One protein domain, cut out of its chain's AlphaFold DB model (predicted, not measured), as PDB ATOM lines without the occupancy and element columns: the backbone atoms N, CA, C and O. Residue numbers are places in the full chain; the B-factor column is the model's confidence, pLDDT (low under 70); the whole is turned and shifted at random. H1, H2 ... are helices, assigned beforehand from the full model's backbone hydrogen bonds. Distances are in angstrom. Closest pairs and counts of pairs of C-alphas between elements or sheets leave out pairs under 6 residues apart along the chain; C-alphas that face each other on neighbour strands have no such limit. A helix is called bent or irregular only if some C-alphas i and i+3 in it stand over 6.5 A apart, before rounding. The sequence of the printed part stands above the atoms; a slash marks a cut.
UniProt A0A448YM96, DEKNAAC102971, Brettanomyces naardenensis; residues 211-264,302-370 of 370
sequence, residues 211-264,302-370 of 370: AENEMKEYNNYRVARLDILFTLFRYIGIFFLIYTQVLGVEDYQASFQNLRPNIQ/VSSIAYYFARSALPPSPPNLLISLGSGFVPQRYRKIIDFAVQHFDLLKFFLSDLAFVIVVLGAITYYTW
ATOM      1  N   ALA A 211     -58.010  29.828 155.559       94.94
ATOM      2  CA  ALA A 211     -57.509  30.814 156.518       94.94
ATOM      3  C   ALA A 211     -56.852  30.167 157.759       94.94
ATOM      4  O   ALA A 211     -55.851  30.670 158.275       94.94
ATOM      5  N   GLU A 212     -57.372  29.030 158.232       92.94
ATOM      6  CA  GLU A 212     -56.768  28.250 159.319       92.94
ATOM      7  C   GLU A 212     -55.414  27.642 158.916       92.94
ATOM      8  O   GLU A 212     -54.459  27.685 159.700       92.94
ATOM      9  N   ASN A 213     -55.298  27.131 157.686       94.06
ATOM     10  CA  ASN A 213     -54.043  26.601 157.149       94.06
ATOM     11  C   ASN A 213     -52.987  27.702 156.960       94.06
ATOM     12  O   ASN A 213     -51.856  27.534 157.417       94.06
ATOM     13  N   GLU A 214     -53.355  28.852 156.388       95.81
ATOM     14  CA  GLU A 214     -52.465  30.014 156.236       95.81
ATOM     15  C   GLU A 214     -51.986  30.542 157.601       95.81
ATOM     16  O   GLU A 214     -50.796  30.798 157.808       95.81
ATOM     17  N   MET A 215     -52.884  30.630 158.591       93.12
ATOM     18  CA  MET A 215     -52.523  31.031 159.954       93.12
ATOM     19  C   MET A 215     -51.570  30.020 160.620       93.12
ATOM     20  O   MET A 215     -50.664  30.411 161.364       93.12
ATOM     21  N   LYS A 216     -51.746  28.721 160.357       91.75
ATOM     22  CA  LYS A 216     -50.864  27.652 160.845       91.75
ATOM     23  C   LYS A 216     -49.477  27.722 160.202       91.75
ATOM     24  O   LYS A 216     -48.482  27.622 160.919       91.75
ATOM     25  N   GLU A 217     -49.396  27.949 158.895       94.12
ATOM     26  CA  GLU A 217     -48.130  28.127 158.176       94.12
ATOM     27  C   GLU A 217     -47.371  29.370 158.662       94.12
ATOM     28  O   GLU A 217     -46.193  29.278 159.015       94.12
ATOM     29  N   TYR A 218     -48.059  30.505 158.811       94.94
ATOM     30  CA  TYR A 218     -47.472  31.725 159.369       94.94
ATOM     31  C   TYR A 218     -46.916  31.518 160.788       94.94
ATOM     32  O   TYR A 218     -45.822  31.990 161.115       94.94
ATOM     33  N   ASN A 219     -47.633  30.777 161.639       92.50
ATOM     34  CA  ASN A 219     -47.146  30.424 162.971       92.50
ATOM     35  C   ASN A 219     -45.896  29.530 162.906       92.50
ATOM     36  O   ASN A 219     -44.926  29.814 163.610       92.50
ATOM     37  N   ASN A 220     -45.874  28.513 162.038       91.44
ATOM     38  CA  ASN A 220     -44.701  27.655 161.832       91.44
ATOM     39  C   ASN A 220     -43.478  28.464 161.369       91.44
ATOM     40  O   ASN A 220     -42.393  28.301 161.924       91.44
ATOM     41  N   TYR A 221     -43.655  29.390 160.421       95.25
ATOM     42  CA  TYR A 221     -42.595  30.298 159.975       95.25
ATOM     43  C   TYR A 221     -42.045  31.161 161.124       95.25
ATOM     44  O   TYR A 221     -40.829  31.318 161.261       95.25
ATOM     45  N   ARG A 222     -42.916  31.688 161.998       94.31
ATOM     46  CA  ARG A 222     -42.485  32.457 163.182       94.31
ATOM     47  C   ARG A 222     -41.685  31.623 164.182       94.31
ATOM     48  O   ARG A 222     -40.753  32.170 164.768       94.31
ATOM     49  N   VAL A 223     -42.031  30.346 164.371       91.75
ATOM     50  CA  VAL A 223     -41.249  29.409 165.197       91.75
ATOM     51  C   VAL A 223     -39.878  29.182 164.562       91.75
ATOM     52  O   VAL A 223     -38.876  29.547 165.164       91.75
ATOM     53  N   ALA A 224     -39.829  28.721 163.309       93.88
ATOM     54  CA  ALA A 224     -38.574  28.426 162.615       93.88
ATOM     55  C   ALA A 224     -37.622  29.636 162.558       93.88
ATOM     56  O   ALA A 224     -36.413  29.494 162.733       93.88
ATOM     57  N   ARG A 225     -38.154  30.854 162.371       95.31
ATOM     58  CA  ARG A 225     -37.357  32.090 162.411       95.31
ATOM     59  C   ARG A 225     -36.762  32.367 163.796       95.31
ATOM     60  O   ARG A 225     -35.633  32.849 163.867       95.31
ATOM     61  N   LEU A 226     -37.508  32.113 164.873       94.12
ATOM     62  CA  LEU A 226     -37.009  32.249 166.244       94.12
ATOM     63  C   LEU A 226     -35.899  31.229 166.495       94.12
ATOM     64  O   LEU A 226     -34.824  31.620 166.942       94.12
ATOM     65  N   ASP A 227     -36.134  29.968 166.130       92.50
ATOM     66  CA  ASP A 227     -35.183  28.869 166.293       92.50
ATOM     67  C   ASP A 227     -33.856  29.188 165.580       92.50
ATOM     68  O   ASP A 227     -32.806  29.184 166.215       92.50
ATOM     69  N   ILE A 228     -33.897  29.596 164.302       95.25
ATOM     70  CA  ILE A 228     -32.704  29.976 163.521       95.25
ATOM     71  C   ILE A 228     -31.942  31.145 164.164       95.25
ATOM     72  O   ILE A 228     -30.719  31.080 164.303       95.25
ATOM     73  N   LEU A 229     -32.637  32.219 164.561       95.19
ATOM     74  CA  LEU A 229     -31.998  33.383 165.191       95.19
ATOM     75  C   LEU A 229     -31.354  33.022 166.534       95.19
ATOM     76  O   LEU A 229     -30.274  33.515 166.860       95.19
ATOM     77  N   PHE A 230     -32.004  32.151 167.302       95.06
ATOM     78  CA  PHE A 230     -31.528  31.704 168.600       95.06
ATOM     79  C   PHE A 230     -30.328  30.749 168.480       95.06
ATOM     80  O   PHE A 230     -29.331  30.940 169.175       95.06
ATOM     81  N   THR A 231     -30.367  29.796 167.543       94.25
ATOM     82  CA  THR A 231     -29.227  28.934 167.190       94.25
ATOM     83  C   THR A 231     -28.028  29.760 166.712       94.25
ATOM     84  O   THR A 231     -26.908  29.528 167.164       94.25
ATOM     85  N   LEU A 232     -28.243  30.776 165.866       96.00
ATOM     86  CA  LEU A 232     -27.174  31.678 165.422       96.00
ATOM     87  C   LEU A 232     -26.542  32.436 166.603       96.00
ATOM     88  O   LEU A 232     -25.319  32.468 166.732       96.00
ATOM     89  N   PHE A 233     -27.365  33.014 167.485       96.06
ATOM     90  CA  PHE A 233     -26.892  33.722 168.677       96.06
ATOM     91  C   PHE A 233     -26.093  32.803 169.619       96.06
ATOM     92  O   PHE A 233     -25.033  33.201 170.106       96.06
ATOM     93  N   ARG A 234     -26.556  31.563 169.830       94.81
ATOM     94  CA  ARG A 234     -25.845  30.549 170.626       94.81
ATOM     95  C   ARG A 234     -24.489  30.204 170.038       94.81
ATOM     96  O   ARG A 234     -23.498  30.307 170.757       94.81
ATOM     97  N   TYR A 235     -24.406  29.893 168.742       96.12
ATOM     98  CA  TYR A 235     -23.116  29.603 168.116       96.12
ATOM     99  C   TYR A 235     -22.154  30.790 168.184       96.12
ATOM    100  O   TYR A 235     -20.982  30.581 168.482       96.12
ATOM    101  N   ILE A 236     -22.622  32.032 168.006       96.75
ATOM    102  CA  ILE A 236     -21.788  33.231 168.215       96.75
ATOM    103  C   ILE A 236     -21.265  33.292 169.661       96.75
ATOM    104  O   ILE A 236     -20.074  33.522 169.868       96.75
ATOM    105  N   GLY A 237     -22.120  33.032 170.656       96.31
ATOM    106  CA  GLY A 237     -21.725  32.964 172.065       96.31
ATOM    107  C   GLY A 237     -20.692  31.868 172.350       96.31
ATOM    108  O   GLY A 237     -19.701  32.123 173.033       96.31
ATOM    109  N   ILE A 238     -20.869  30.675 171.776       96.44
ATOM    110  CA  ILE A 238     -19.939  29.545 171.911       96.44
ATOM    111  C   ILE A 238     -18.605  29.847 171.221       96.44
ATOM    112  O   ILE A 238     -17.556  29.630 171.821       96.44
ATOM    113  N   PHE A 239     -18.613  30.399 170.003       95.50
ATOM    114  CA  PHE A 239     -17.394  30.832 169.316       95.50
ATOM    115  C   PHE A 239     -16.642  31.898 170.116       95.50
ATOM    116  O   PHE A 239     -15.426  31.799 170.254       95.50
ATOM    117  N   PHE A 240     -17.343  32.881 170.685       95.44
ATOM    118  CA  PHE A 240     -16.738  33.897 171.547       95.44
ATOM    119  C   PHE A 240     -16.146  33.290 172.829       95.44
ATOM    120  O   PHE A 240     -15.052  33.667 173.252       95.44
ATOM    121  N   LEU A 241     -16.827  32.314 173.429       94.31
ATOM    122  CA  LEU A 241     -16.359  31.601 174.617       94.31
ATOM    123  C   LEU A 241     -15.116  30.750 174.302       94.31
ATOM    124  O   LEU A 241     -14.121  30.844 175.013       94.31
ATOM    125  N   ILE A 242     -15.110  30.003 173.195       92.50
ATOM    126  CA  ILE A 242     -13.932  29.256 172.720       92.50
ATOM    127  C   ILE A 242     -12.782  30.217 172.393       92.50
ATOM    128  O   ILE A 242     -11.660  29.997 172.840       92.50
ATOM    129  N   TYR A 243     -13.039  31.313 171.677       92.19
ATOM    130  CA  TYR A 243     -12.017  32.305 171.340       92.19
ATOM    131  C   TYR A 243     -11.381  32.915 172.598       92.19
ATOM    132  O   TYR A 243     -10.162  32.886 172.753       92.19
ATOM    133  N   THR A 244     -12.192  33.411 173.536       90.12
ATOM    134  CA  THR A 244     -11.686  34.068 174.752       90.12
ATOM    135  C   THR A 244     -11.025  33.105 175.736       90.12
ATOM    136  O   THR A 244     -10.032  33.482 176.347       90.12
ATOM    137  N   GLN A 245     -11.540  31.882 175.903       87.94
ATOM    138  CA  GLN A 245     -11.001  30.925 176.878       87.94
ATOM    139  C   GLN A 245      -9.869  30.053 176.313       87.94
ATOM    140  O   GLN A 245      -8.962  29.703 177.054       87.94
ATOM    141  N   VAL A 246      -9.904  29.678 175.029       82.50
ATOM    142  CA  VAL A 246      -8.961  28.698 174.446       82.50
ATOM    143  C   VAL A 246      -7.859  29.364 173.617       82.50
ATOM    144  O   VAL A 246      -6.741  28.857 173.593       82.50
ATOM    145  N   LEU A 247      -8.145  30.489 172.948       79.12
ATOM    146  CA  LEU A 247      -7.182  31.172 172.068       79.12
ATOM    147  C   LEU A 247      -6.625  32.480 172.654       79.12
ATOM    148  O   LEU A 247      -5.512  32.868 172.312       79.12
ATOM    149  N   GLY A 248      -7.391  33.176 173.500       69.00
ATOM    150  CA  GLY A 248      -7.117  34.567 173.882       69.00
ATOM    151  C   GLY A 248      -6.344  34.805 175.185       69.00
ATOM    152  O   GLY A 248      -6.047  35.961 175.476       69.00
ATOM    153  N   VAL A 249      -6.045  33.776 175.988       66.56
ATOM    154  CA  VAL A 249      -5.410  33.935 177.314       66.56
ATOM    155  C   VAL A 249      -4.299  32.902 177.515       66.56
ATOM    156  O   VAL A 249      -4.563  31.702 177.562       66.56
ATOM    157  N   GLU A 250      -3.058  33.368 177.685       61.06
ATOM    158  CA  GLU A 250      -1.871  32.505 177.830       61.06
ATOM    159  C   GLU A 250      -1.945  31.583 179.065       61.06
ATOM    160  O   GLU A 250      -1.539  30.419 178.991       61.06
ATOM    161  N   ASP A 251      -2.564  32.046 180.160       57.03
ATOM    162  CA  ASP A 251      -2.749  31.273 181.400       57.03
ATOM    163  C   ASP A 251      -3.521  29.954 181.197       57.03
ATOM    164  O   ASP A 251      -3.351  29.004 181.967       57.03
ATOM    165  N   TYR A 252      -4.360  29.849 180.157       54.59
ATOM    166  CA  TYR A 252      -5.186  28.657 179.939       54.59
ATOM    167  C   TYR A 252      -4.394  27.422 179.504       54.59
ATOM    168  O   TYR A 252      -4.877  26.295 179.661       54.59
ATOM    169  N   GLN A 253      -3.153  27.594 179.029       57.34
ATOM    170  CA  GLN A 253      -2.279  26.449 178.783       57.34
ATOM    171  C   GLN A 253      -2.053  25.628 180.059       57.34
ATOM    172  O   GLN A 253      -1.959  24.407 179.965       57.34
ATOM    173  N   ALA A 254      -2.019  26.247 181.245       53.66
ATOM    174  CA  ALA A 254      -1.808  25.531 182.506       53.66
ATOM    175  C   ALA A 254      -2.961  24.563 182.836       53.66
ATOM    176  O   ALA A 254      -2.723  23.454 183.318       53.66
ATOM    177  N   SER A 255      -4.208  24.935 182.524       58.25
ATOM    178  CA  SER A 255      -5.372  24.057 182.702       58.25
ATOM    179  C   SER A 255      -5.302  22.848 181.768       58.25
ATOM    180  O   SER A 255      -5.439  21.712 182.219       58.25
ATOM    181  N   PHE A 256      -4.995  23.071 180.485       61.22
ATOM    182  CA  PHE A 256      -4.884  21.988 179.503       61.22
ATOM    183  C   PHE A 256      -3.577  21.178 179.595       61.22
ATOM    184  O   PHE A 256      -3.519  20.069 179.070       61.22
ATOM    185  N   GLN A 257      -2.543  21.647 180.303       64.88
ATOM    186  CA  GLN A 257      -1.322  20.868 180.553       64.88
ATOM    187  C   GLN A 257      -1.594  19.606 181.385       64.88
ATOM    188  O   GLN A 257      -1.063  18.550 181.053       64.88
ATOM    189  N   ASN A 258      -2.481  19.679 182.385       62.31
ATOM    190  CA  ASN A 258      -2.952  18.502 183.136       62.31
ATOM    191  C   ASN A 258      -3.862  17.582 182.304       62.31
ATOM    192  O   ASN A 258      -4.060  16.419 182.649       62.31
ATOM    193  N   LEU A 259      -4.423  18.116 181.218       58.75
ATOM    194  CA  LEU A 259      -5.325  17.432 180.296       58.75
ATOM    195  C   LEU A 259      -4.587  16.862 179.073       58.75
ATOM    196  O   LEU A 259      -5.200  16.124 178.305       58.75
ATOM    197  N   ARG A 260      -3.277  17.129 178.905       63.19
ATOM    198  CA  ARG A 260      -2.427  16.359 177.986       63.19
ATOM    199  C   ARG A 260      -2.425  14.905 178.469       63.19
ATOM    200  O   ARG A 260      -1.833  14.625 179.514       63.19
ATOM    201  N   PRO A 261      -2.984  13.944 177.713       61.03
ATOM    202  CA  PRO A 261      -2.679  12.553 177.984       61.03
ATOM    203  C   PRO A 261      -1.184  12.351 177.716       61.03
ATOM    204  O   PRO A 261      -0.578  13.074 176.917       61.03
ATOM    205  N   ASN A 262      -0.575  11.333 178.321       61.91
ATOM    206  CA  ASN A 262       0.791  10.952 177.970       61.91
ATOM    207  C   ASN A 262       0.807  10.209 176.611       61.91
ATOM    208  O   ASN A 262       1.101   9.018 176.537       61.91
ATOM    209  N   ILE A 263       0.442  10.907 175.524       59.31
ATOM    210  CA  ILE A 263       0.317  10.379 174.149       59.31
ATOM    211  C   ILE A 263       1.701  10.166 173.492       59.31
ATOM    212  O   ILE A 263       1.850  10.264 172.277       59.31
ATOM    213  N   GLN A 264       2.752   9.869 174.261       63.22
ATOM    214  CA  GLN A 264       4.052   9.516 173.677       63.22
ATOM    215  C   GLN A 264       4.028   8.147 172.963       63.22
ATOM    216  O   GLN A 264       4.939   7.865 172.188       63.22
ATOM    217  N   VAL A 302     -28.723  30.059 180.679       95.94
ATOM    218  CA  VAL A 302     -29.257  31.408 180.414       95.94
ATOM    219  C   VAL A 302     -29.928  31.475 179.042       95.94
ATOM    220  O   VAL A 302     -31.034  32.007 178.927       95.94
ATOM    221  N   SER A 303     -29.308  30.899 178.007       95.44
ATOM    222  CA  SER A 303     -29.904  30.849 176.669       95.44
ATOM    223  C   SER A 303     -31.167  29.982 176.660       95.44
ATOM    224  O   SER A 303     -32.190  30.429 176.148       95.44
ATOM    225  N   SER A 304     -31.158  28.802 177.290       94.56
ATOM    226  CA  SER A 304     -32.331  27.918 177.386       94.56
ATOM    227  C   SER A 304     -33.516  28.590 178.084       94.56
ATOM    228  O   SER A 304     -34.650  28.470 177.624       94.56
ATOM    229  N   ILE A 305     -33.262  29.354 179.152       95.12
ATOM    230  CA  ILE A 305     -34.280  30.165 179.835       95.12
ATOM    231  C   ILE A 305     -34.818  31.257 178.898       95.12
ATOM    232  O   ILE A 305     -36.034  31.421 178.781       95.12
ATOM    233  N   ALA A 306     -33.942  31.980 178.191       95.75
ATOM    234  CA  ALA A 306     -34.346  33.021 177.245       95.75
ATOM    235  C   ALA A 306     -35.184  32.460 176.078       95.75
ATOM    236  O   ALA A 306     -36.216  33.037 175.732       95.75
ATOM    237  N   TYR A 307     -34.796  31.307 175.521       94.81
ATOM    238  CA  TYR A 307     -35.576  30.598 174.508       94.81
ATOM    239  C   TYR A 307     -36.915  30.124 175.055       94.81
ATOM    240  O   TYR A 307     -37.927  30.349 174.405       94.81
ATOM    241  N   TYR A 308     -36.961  29.539 176.255       93.69
ATOM    242  CA  TYR A 308     -38.221  29.123 176.870       93.69
ATOM    243  C   TYR A 308     -39.195  30.303 177.011       93.69
ATOM    244  O   TYR A 308     -40.350  30.202 176.594       93.69
ATOM    245  N   PHE A 309     -38.726  31.459 177.497       94.81
ATOM    246  CA  PHE A 309     -39.543  32.672 177.555       94.81
ATOM    247  C   PHE A 309     -40.003  33.138 176.166       94.81
ATOM    248  O   PHE A 309     -41.197  33.375 175.977       94.81
ATOM    249  N   ALA A 310     -39.108  33.215 175.178       94.44
ATOM    250  CA  ALA A 310     -39.460  33.652 173.827       94.44
ATOM    251  C   ALA A 310     -40.427  32.676 173.119       94.44
ATOM    252  O   ALA A 310     -41.380  33.101 172.461       94.44
ATOM    253  N   ARG A 311     -40.239  31.365 173.314       91.44
ATOM    254  CA  ARG A 311     -41.084  30.288 172.783       91.44
ATOM    255  C   ARG A 311     -42.459  30.250 173.454       91.44
ATOM    256  O   ARG A 311     -43.435  29.962 172.766       91.44
ATOM    257  N   SER A 312     -42.557  30.595 174.743       91.50
ATOM    258  CA  SER A 312     -43.823  30.654 175.501       91.50
ATOM    259  C   SER A 312     -44.802  31.727 175.004       91.50
ATOM    260  O   SER A 312     -46.003  31.627 175.244       91.50
ATOM    261  N   ALA A 313     -44.307  32.729 174.266       93.12
ATOM    262  CA  ALA A 313     -45.127  33.749 173.611       93.12
ATOM    263  C   ALA A 313     -45.687  33.309 172.239       93.12
ATOM    264  O   ALA A 313     -46.444  34.054 171.611       93.12
ATOM    265  N   LEU A 314     -45.304  32.125 171.748       91.75
ATOM    266  CA  LEU A 314     -45.799  31.534 170.504       91.75
ATOM    267  C   LEU A 314     -46.809  30.416 170.808       91.75
ATOM    268  O   LEU A 314     -46.739  29.804 171.874       91.75
ATOM    269  N   PRO A 315     -47.738  30.108 169.882       89.25
ATOM    270  CA  PRO A 315     -48.604  28.948 170.046       89.25
ATOM    271  C   PRO A 315     -47.767  27.661 170.204       89.25
ATOM    272  O   PRO A 315     -46.682  27.544 169.606       89.25
ATOM    273  N   PRO A 316     -48.247  26.693 171.009       84.75
ATOM    274  CA  PRO A 316     -47.570  25.415 171.166       84.75
ATOM    275  C   PRO A 316     -47.463  24.723 169.806       84.75
ATOM    276  O   PRO A 316     -48.410  24.733 169.017       84.75
ATOM    277  N   SER A 317     -46.306  24.121 169.523       80.00
ATOM    278  CA  SER A 317     -46.176  23.234 168.367       80.00
ATOM    279  C   SER A 317     -47.163  22.069 168.508       80.00
ATOM    280  O   SER A 317     -47.377  21.589 169.626       80.00
ATOM    281  N   PRO A 318     -47.753  21.576 167.402       80.44
ATOM    282  CA  PRO A 318     -48.488  20.321 167.447       80.44
ATOM    283  C   PRO A 318     -47.555  19.214 167.970       80.44
ATOM    284  O   PRO A 318     -46.377  19.191 167.596       80.44
ATOM    285  N   PRO A 319     -48.034  18.313 168.847       75.12
ATOM    286  CA  PRO A 319     -47.194  17.267 169.412       75.12
ATOM    287  C   PRO A 319     -46.647  16.368 168.298       75.12
ATOM    288  O   PRO A 319     -47.385  15.951 167.404       75.12
ATOM    289  N   ASN A 320     -45.350  16.054 168.357       79.31
ATOM    290  CA  ASN A 320     -44.725  15.144 167.399       79.31
ATOM    291  C   ASN A 320     -45.430  13.782 167.446       79.31
ATOM    292  O   ASN A 320     -45.471  13.142 168.499       79.31
ATOM    293  N   LEU A 321     -45.945  13.319 166.302       80.62
ATOM    294  CA  LEU A 321     -46.823  12.146 166.229       80.62
ATOM    295  C   LEU A 321     -46.168  10.874 166.804       80.62
ATOM    296  O   LEU A 321     -46.807  10.120 167.537       80.62
ATOM    297  N   LEU A 322     -44.863  10.695 166.563       78.00
ATOM    298  CA  LEU A 322     -44.035   9.632 167.156       78.00
ATOM    299  C   LEU A 322     -44.088   9.612 168.691       78.00
ATOM    300  O   LEU A 322     -44.156   8.549 169.304       78.00
ATOM    301  N   ILE A 323     -44.089  10.788 169.316       77.62
ATOM    302  CA  ILE A 323     -44.122  10.930 170.770       77.62
ATOM    303  C   ILE A 323     -45.528  10.633 171.309       77.62
ATOM    304  O   ILE A 323     -45.660   9.943 172.319       77.62
ATOM    305  N   SER A 324     -46.581  11.086 170.618       78.69
ATOM    306  CA  SER A 324     -47.956  10.716 170.981       78.69
ATOM    307  C   SER A 324     -48.241   9.221 170.812       78.69
ATOM    308  O   SER A 324     -49.058   8.684 171.552       78.69
ATOM    309  N   LEU A 325     -47.545   8.533 169.898       85.25
ATOM    310  CA  LEU A 325     -47.614   7.073 169.785       85.25
ATOM    311  C   LEU A 325     -46.951   6.389 170.992       85.25
ATOM    312  O   LEU A 325     -47.510   5.462 171.574       85.25
ATOM    313  N   GLY A 326     -45.768   6.870 171.391       83.50
ATOM    314  CA  GLY A 326     -45.019   6.322 172.523       83.50
ATOM    315  C   GLY A 326     -45.723   6.495 173.872       83.50
ATOM    316  O   GLY A 326     -45.643   5.605 174.718       83.50
ATOM    317  N   SER A 327     -46.454   7.598 174.079       80.69
ATOM    318  CA  SER A 327     -47.115   7.884 175.362       80.69
ATOM    319  C   SER A 327     -48.226   6.888 175.729       80.69
ATOM    320  O   SER A 327     -48.500   6.710 176.915       80.69
ATOM    321  N   GLY A 328     -48.801   6.174 174.752       86.06
ATOM    322  CA  GLY A 328     -49.784   5.108 174.988       86.06
ATOM    323  C   GLY A 328     -49.232   3.890 175.743       86.06
ATOM    324  O   GLY A 328     -49.991   3.193 176.411       86.06
ATOM    325  N   PHE A 329     -47.915   3.660 175.700       92.56
ATOM    326  CA  PHE A 329     -47.245   2.546 176.387       92.56
ATOM    327  C   PHE A 329     -46.685   2.926 177.768       92.56
ATOM    328  O   PHE A 329     -46.071   2.103 178.449       92.56
ATOM    329  N   VAL A 330     -46.874   4.175 178.199       90.44
ATOM    330  CA  VAL A 330     -46.280   4.714 179.428       90.44
ATOM    331  C   VAL A 330     -47.219   4.485 180.619       90.44
ATOM    332  O   VAL A 330     -48.357   4.960 180.599       90.44
ATOM    333  N   PRO A 331     -46.759   3.851 181.717       94.06
ATOM    334  CA  PRO A 331     -47.543   3.749 182.946       94.06
ATOM    335  C   PRO A 331     -47.979   5.129 183.456       94.06
ATOM    336  O   PRO A 331     -47.143   6.022 183.608       94.06
ATOM    337  N   GLN A 332     -49.264   5.294 183.799       93.06
ATOM    338  CA  GLN A 332     -49.866   6.593 184.161       93.06
ATOM    339  C   GLN A 332     -49.054   7.401 185.193       93.06
ATOM    340  O   GLN A 332     -48.974   8.625 185.088       93.06
ATOM    341  N   ARG A 333     -48.387   6.722 186.139       96.19
ATOM    342  CA  ARG A 333     -47.511   7.330 187.160       96.19
ATOM    343  C   ARG A 333     -46.368   8.189 186.595       96.19
ATOM    344  O   ARG A 333     -45.922   9.106 187.275       96.19
ATOM    345  N   TYR A 334     -45.910   7.924 185.369       93.50
ATOM    346  CA  TYR A 334     -44.831   8.670 184.711       93.50
ATOM    347  C   TYR A 334     -45.319   9.694 183.684       93.50
ATOM    348  O   TYR A 334     -44.512  10.484 183.198       93.50
ATOM    349  N   ARG A 335     -46.622   9.722 183.363       89.06
ATOM    350  CA  ARG A 335     -47.165  10.534 182.264       89.06
ATOM    351  C   ARG A 335     -46.778  12.012 182.380       89.06
ATOM    352  O   ARG A 335     -46.223  12.554 181.439       89.06
ATOM    353  N   LYS A 336     -46.917  12.613 183.570       89.88
ATOM    354  CA  LYS A 336     -46.515  14.012 183.835       89.88
ATOM    355  C   LYS A 336     -45.029  14.292 183.570       89.88
ATOM    356  O   LYS A 336     -44.692  15.378 183.115       89.88
ATOM    357  N   ILE A 337     -44.147  13.334 183.870       89.06
ATOM    358  CA  ILE A 337     -42.698  13.484 183.663       89.06
ATOM    359  C   ILE A 337     -42.379  13.395 182.172       89.06
ATOM    360  O   ILE A 337     -41.550  14.157 181.685       89.06
ATOM    361  N   ILE A 338     -43.056  12.507 181.439       87.00
ATOM    362  CA  ILE A 338     -42.868  12.384 179.994       87.00
ATOM    363  C   ILE A 338     -43.476  13.577 179.262       87.00
ATOM    364  O   ILE A 338     -42.778  14.162 178.449       87.00
ATOM    365  N   ASP A 339     -44.688  14.021 179.599       84.81
ATOM    366  CA  ASP A 339     -45.285  15.236 179.025       84.81
ATOM    367  C   ASP A 339     -44.352  16.452 179.223       84.81
ATOM    368  O   ASP A 339     -44.096  17.202 178.280       84.81
ATOM    369  N   PHE A 340     -43.747  16.590 180.412       85.50
ATOM    370  CA  PHE A 340     -42.723  17.603 180.683       85.50
ATOM    371  C   PHE A 340     -41.451  17.399 179.839       85.50
ATOM    372  O   PHE A 340     -41.003  18.336 179.179       85.50
ATOM    373  N   ALA A 341     -40.871  16.196 179.817       85.31
ATOM    374  CA  ALA A 341     -39.657  15.901 179.052       85.31
ATOM    375  C   ALA A 341     -39.851  16.115 177.542       85.31
ATOM    376  O   ALA A 341     -38.946  16.592 176.868       85.31
ATOM    377  N   VAL A 342     -41.043  15.816 177.029       86.00
ATOM    378  CA  VAL A 342     -41.471  16.024 175.642       86.00
ATOM    379  C   VAL A 342     -41.588  17.506 175.318       86.00
ATOM    380  O   VAL A 342     -41.045  17.951 174.310       86.00
ATOM    381  N   GLN A 343     -42.244  18.280 176.187       84.94
ATOM    382  CA  GLN A 343     -42.376  19.730 176.034       84.94
ATOM    383  C   GLN A 343     -41.013  20.445 176.026       84.94
ATOM    384  O   GLN A 343     -40.863  21.473 175.372       84.94
ATOM    385  N   HIS A 344     -40.016  19.886 176.718       88.19
ATOM    386  CA  HIS A 344     -38.659  20.431 176.815       88.19
ATOM    387  C   HIS A 344     -37.635  19.658 175.957       88.19
ATOM    388  O   HIS A 344     -36.436  19.924 176.043       88.19
ATOM    389  N   PHE A 345     -38.073  18.730 175.098       88.31
ATOM    390  CA  PHE A 345     -37.163  17.881 174.320       88.31
ATOM    391  C   PHE A 345     -36.335  18.686 173.311       88.31
ATOM    392  O   PHE A 345     -35.185  18.350 173.043       88.31
ATOM    393  N   ASP A 346     -36.882  19.789 172.795       88.75
ATOM    394  CA  ASP A 346     -36.158  20.674 171.880       88.75
ATOM    395  C   ASP A 346     -35.012  21.427 172.582       88.75
ATOM    396  O   ASP A 346     -33.944  21.576 171.994       88.75
ATOM    397  N   LEU A 347     -35.155  21.785 173.868       90.75
ATOM    398  CA  LEU A 347     -34.039  22.316 174.671       90.75
ATOM    399  C   LEU A 347     -32.914  21.284 174.816       90.75
ATOM    400  O   LEU A 347     -31.742  21.620 174.663       90.75
ATOM    401  N   LEU A 348     -33.268  20.016 175.060       90.38
ATOM    402  CA  LEU A 348     -32.292  18.929 175.151       90.38
ATOM    403  C   LEU A 348     -31.570  18.698 173.812       90.38
ATOM    404  O   LEU A 348     -30.361  18.477 173.814       90.38
ATOM    405  N   LYS A 349     -32.274  18.794 172.673       91.62
ATOM    406  CA  LYS A 349     -31.646  18.743 171.339       91.62
ATOM    407  C   LYS A 349     -30.639  19.872 171.139       91.62
ATOM    408  O   LYS A 349     -29.539  19.594 170.672       91.62
ATOM    409  N   PHE A 350     -30.992  21.115 171.481       92.50
ATOM    410  CA  PHE A 350     -30.074  22.250 171.349       92.50
ATOM    411  C   PHE A 350     -28.835  22.065 172.234       92.50
ATOM    412  O   PHE A 350     -27.719  22.165 171.736       92.50
ATOM    413  N   PHE A 351     -29.017  21.676 173.500       94.38
ATOM    414  CA  PHE A 351     -27.904  21.371 174.400       94.38
ATOM    415  C   PHE A 351     -26.983  20.264 173.854       94.38
ATOM    416  O   PHE A 351     -25.765  20.419 173.851       94.38
ATOM    417  N   LEU A 352     -27.547  19.159 173.349       94.31
ATOM    418  CA  LEU A 352     -26.775  18.061 172.752       94.31
ATOM    419  C   LEU A 352     -26.038  18.486 171.473       94.31
ATOM    420  O   LEU A 352     -24.892  18.089 171.275       94.31
ATOM    421  N   SER A 353     -26.681  19.294 170.625       95.50
ATOM    422  CA  SER A 353     -26.091  19.867 169.409       95.50
ATOM    423  C   SER A 353     -24.875  20.733 169.734       95.50
ATOM    424  O   SER A 353     -23.814  20.585 169.125       95.50
ATOM    425  N   ASP A 354     -24.999  21.592 170.742       95.56
ATOM    426  CA  ASP A 354     -23.964  22.560 171.086       95.56
ATOM    427  C   ASP A 354     -22.831  21.916 171.892       95.56
ATOM    428  O   ASP A 354     -21.663  22.213 171.645       95.56
ATOM    429  N   LEU A 355     -23.140  20.936 172.748       93.94
ATOM    430  CA  LEU A 355     -22.144  20.065 173.374       93.94
ATOM    431  C   LEU A 355     -21.338  19.287 172.321       93.94
ATOM    432  O   LEU A 355     -20.108  19.263 172.382       93.94
ATOM    433  N   ALA A 356     -22.006  18.681 171.334       94.44
ATOM    434  CA  ALA A 356     -21.340  17.959 170.249       94.44
ATOM    435  C   ALA A 356     -20.460  18.894 169.403       94.44
ATOM    436  O   ALA A 356     -19.319  18.550 169.089       94.44
ATOM    437  N   PHE A 357     -20.953  20.095 169.089       95.12
ATOM    438  CA  PHE A 357     -20.188  21.125 168.392       95.12
ATOM    439  C   PHE A 357     -18.933  21.542 169.177       95.12
ATOM    440  O   PHE A 357     -17.835  21.537 168.619       95.12
ATOM    441  N   VAL A 358     -19.061  21.821 170.480       93.62
ATOM    442  CA  VAL A 358     -17.928  22.146 171.363       93.62
ATOM    443  C   VAL A 358     -16.893  21.018 171.382       93.62
ATOM    444  O   VAL A 358     -15.707  21.290 171.206       93.62
ATOM    445  N   ILE A 359     -17.315  19.757 171.521       91.31
ATOM    446  CA  ILE A 359     -16.416  18.589 171.506       91.31
ATOM    447  C   ILE A 359     -15.658  18.489 170.172       91.31
ATOM    448  O   ILE A 359     -14.444  18.275 170.169       91.31
ATOM    449  N   VAL A 360     -16.339  18.682 169.035       91.94
ATOM    450  CA  VAL A 360     -15.708  18.660 167.703       91.94
ATOM    451  C   VAL A 360     -14.699  19.802 167.545       91.94
ATOM    452  O   VAL A 360     -13.583  19.558 167.084       91.94
ATOM    453  N   VAL A 361     -15.044  21.027 167.954       91.75
ATOM    454  CA  VAL A 361     -14.150  22.191 167.832       91.75
ATOM    455  C   VAL A 361     -12.944  22.076 168.767       91.75
ATOM    456  O   VAL A 361     -11.819  22.292 168.318       91.75
ATOM    457  N   LEU A 362     -13.125  21.669 170.027       87.31
ATOM    458  CA  LEU A 362     -12.013  21.415 170.955       87.31
ATOM    459  C   LEU A 362     -11.114  20.276 170.455       87.31
ATOM    460  O   LEU A 362      -9.888  20.401 170.492       87.31
ATOM    461  N   GLY A 363     -11.703  19.205 169.913       86.00
ATOM    462  CA  GLY A 363     -10.973  18.117 169.266       86.00
ATOM    463  C   GLY A 363     -10.151  18.585 168.063       86.00
ATOM    464  O   GLY A 363      -8.991  18.200 167.934       86.00
ATOM    465  N   ALA A 364     -10.704  19.468 167.225       89.31
ATOM    466  CA  ALA A 364     -10.009  20.063 166.085       89.31
ATOM    467  C   ALA A 364      -8.886  21.026 166.513       89.31
ATOM    468  O   ALA A 364      -7.765  20.900 166.022       89.31
ATOM    469  N   ILE A 365      -9.125  21.927 167.472       86.44
ATOM    470  CA  ILE A 365      -8.083  22.810 168.031       86.44
ATOM    471  C   ILE A 365      -6.946  21.960 168.615       86.44
ATOM    472  O   ILE A 365      -5.780  22.187 168.289       86.44
ATOM    473  N   THR A 366      -7.282  20.923 169.388       82.00
ATOM    474  CA  THR A 366      -6.318  19.961 169.954       82.00
ATOM    475  C   THR A 366      -5.646  19.094 168.879       82.00
ATOM    476  O   THR A 366      -4.593  18.510 169.119       82.00
ATOM    477  N   TYR A 367      -6.219  18.977 167.681       84.56
ATOM    478  CA  TYR A 367      -5.562  18.325 166.549       84.56
ATOM    479  C   TYR A 367      -4.508  19.231 165.894       84.56
ATOM    480  O   TYR A 367      -3.416  18.759 165.601       84.56
ATOM    481  N   TYR A 368      -4.801  20.522 165.712       85.31
ATOM    482  CA  TYR A 368      -3.907  21.454 165.012       85.31
ATOM    483  C   TYR A 368      -2.813  22.092 165.883       85.31
ATOM    484  O   TYR A 368      -1.784  22.494 165.346       85.31
ATOM    485  N   THR A 369      -3.000  22.189 167.203       80.31
ATOM    486  CA  THR A 369      -1.988  22.763 168.120       80.31
ATOM    487  C   THR A 369      -0.919  21.768 168.601       80.31
ATOM    488  O   THR A 369       0.048  22.205 169.226       80.31
ATOM    489  N   TRP A 370      -1.057  20.462 168.321       69.94
ATOM    490  CA  TRP A 370      -0.237  19.380 168.908       69.94
ATOM    491  C   TRP A 370       0.149  18.275 167.916       69.94
ATOM    492  O   TRP A 370       1.172  17.595 168.133       69.94
TER     493      TRP A 370
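Overview. This is residues 211 to 264 and 302 to 370 of the 370 residues of the protein "DEKNAAC102971" of Brettanomyces naardenensis (UniProt A0A448YM96). Two long helices, H1 and H6, run the same way along the length of the model and cross at a small angle, with short H3 running back beside H1: a loose up-and-down bundle of three. A small helical hairpin, H4 and H5, lies off the first end of H6, and H2 lies off the last end of H1. The 123 printed residues hold six named helices, H1 to H6 in chain order, and no named strand: all helix. The whole is only just loose, close to extended, with a radius of gyration of the C-alphas of 20.3 A, and elongated, spanning 61 by 37 by 21 A.

Arrangement. Start with H1, residues 211 to 247; its residues 223 to 234 alone touch H3, residues 302 to 312, closest at the C-alphas of Phe 230 and Tyr 307, 7.2 A apart. These two run opposite ways at a shallow tilt of 6 degrees. H1 only just touches H6, residues 345 to 368, with 3 pairs of C-alphas within 8 A, the closest Ile 238 and Val 358 at 7.7 A. H4, residues 321 to 327, and H5, residues 332 to 343, form a hairpin and only just touch, with 3 such pairs, closest at the C-alphas of Ser 327 and Arg 335, 7.4 A. H5 and H6 meet only through their link. H2, residues 252 to 257, is close to H1 but not clearly touching, with C-alphas 246 and 252 closest at 6.7 A. Every O i to N i+4 pair is within hydrogen-bond range in H1, H2, H3, H4 and H6, and 6 of 8 are in H5.

Along the chain. Find C-alpha 211 at (-57.509, 30.814, 156.518); from there H1 runs 52.7 A to C-alpha 247. H3 spans 15.4 A and H5 17.2 A; H5 is irregular, with C-alphas 333 and 336 7.5 A apart. H6 runs 34.7 A to C-alpha 368 at (-3.907, 21.454, 165.012).

Size, cuts and confidence. The two C-alphas farthest apart, those of Ala 211 and Gln 264, are 67.4 A apart. Residues 265 to 301 are not printed, and the gap from C-alpha 264 to C-alpha 302 is 40.4 A. Of the links printed whole, none is long. Confidence is low, with pLDDT under 70, at residues 248 to 264 and at residue 370.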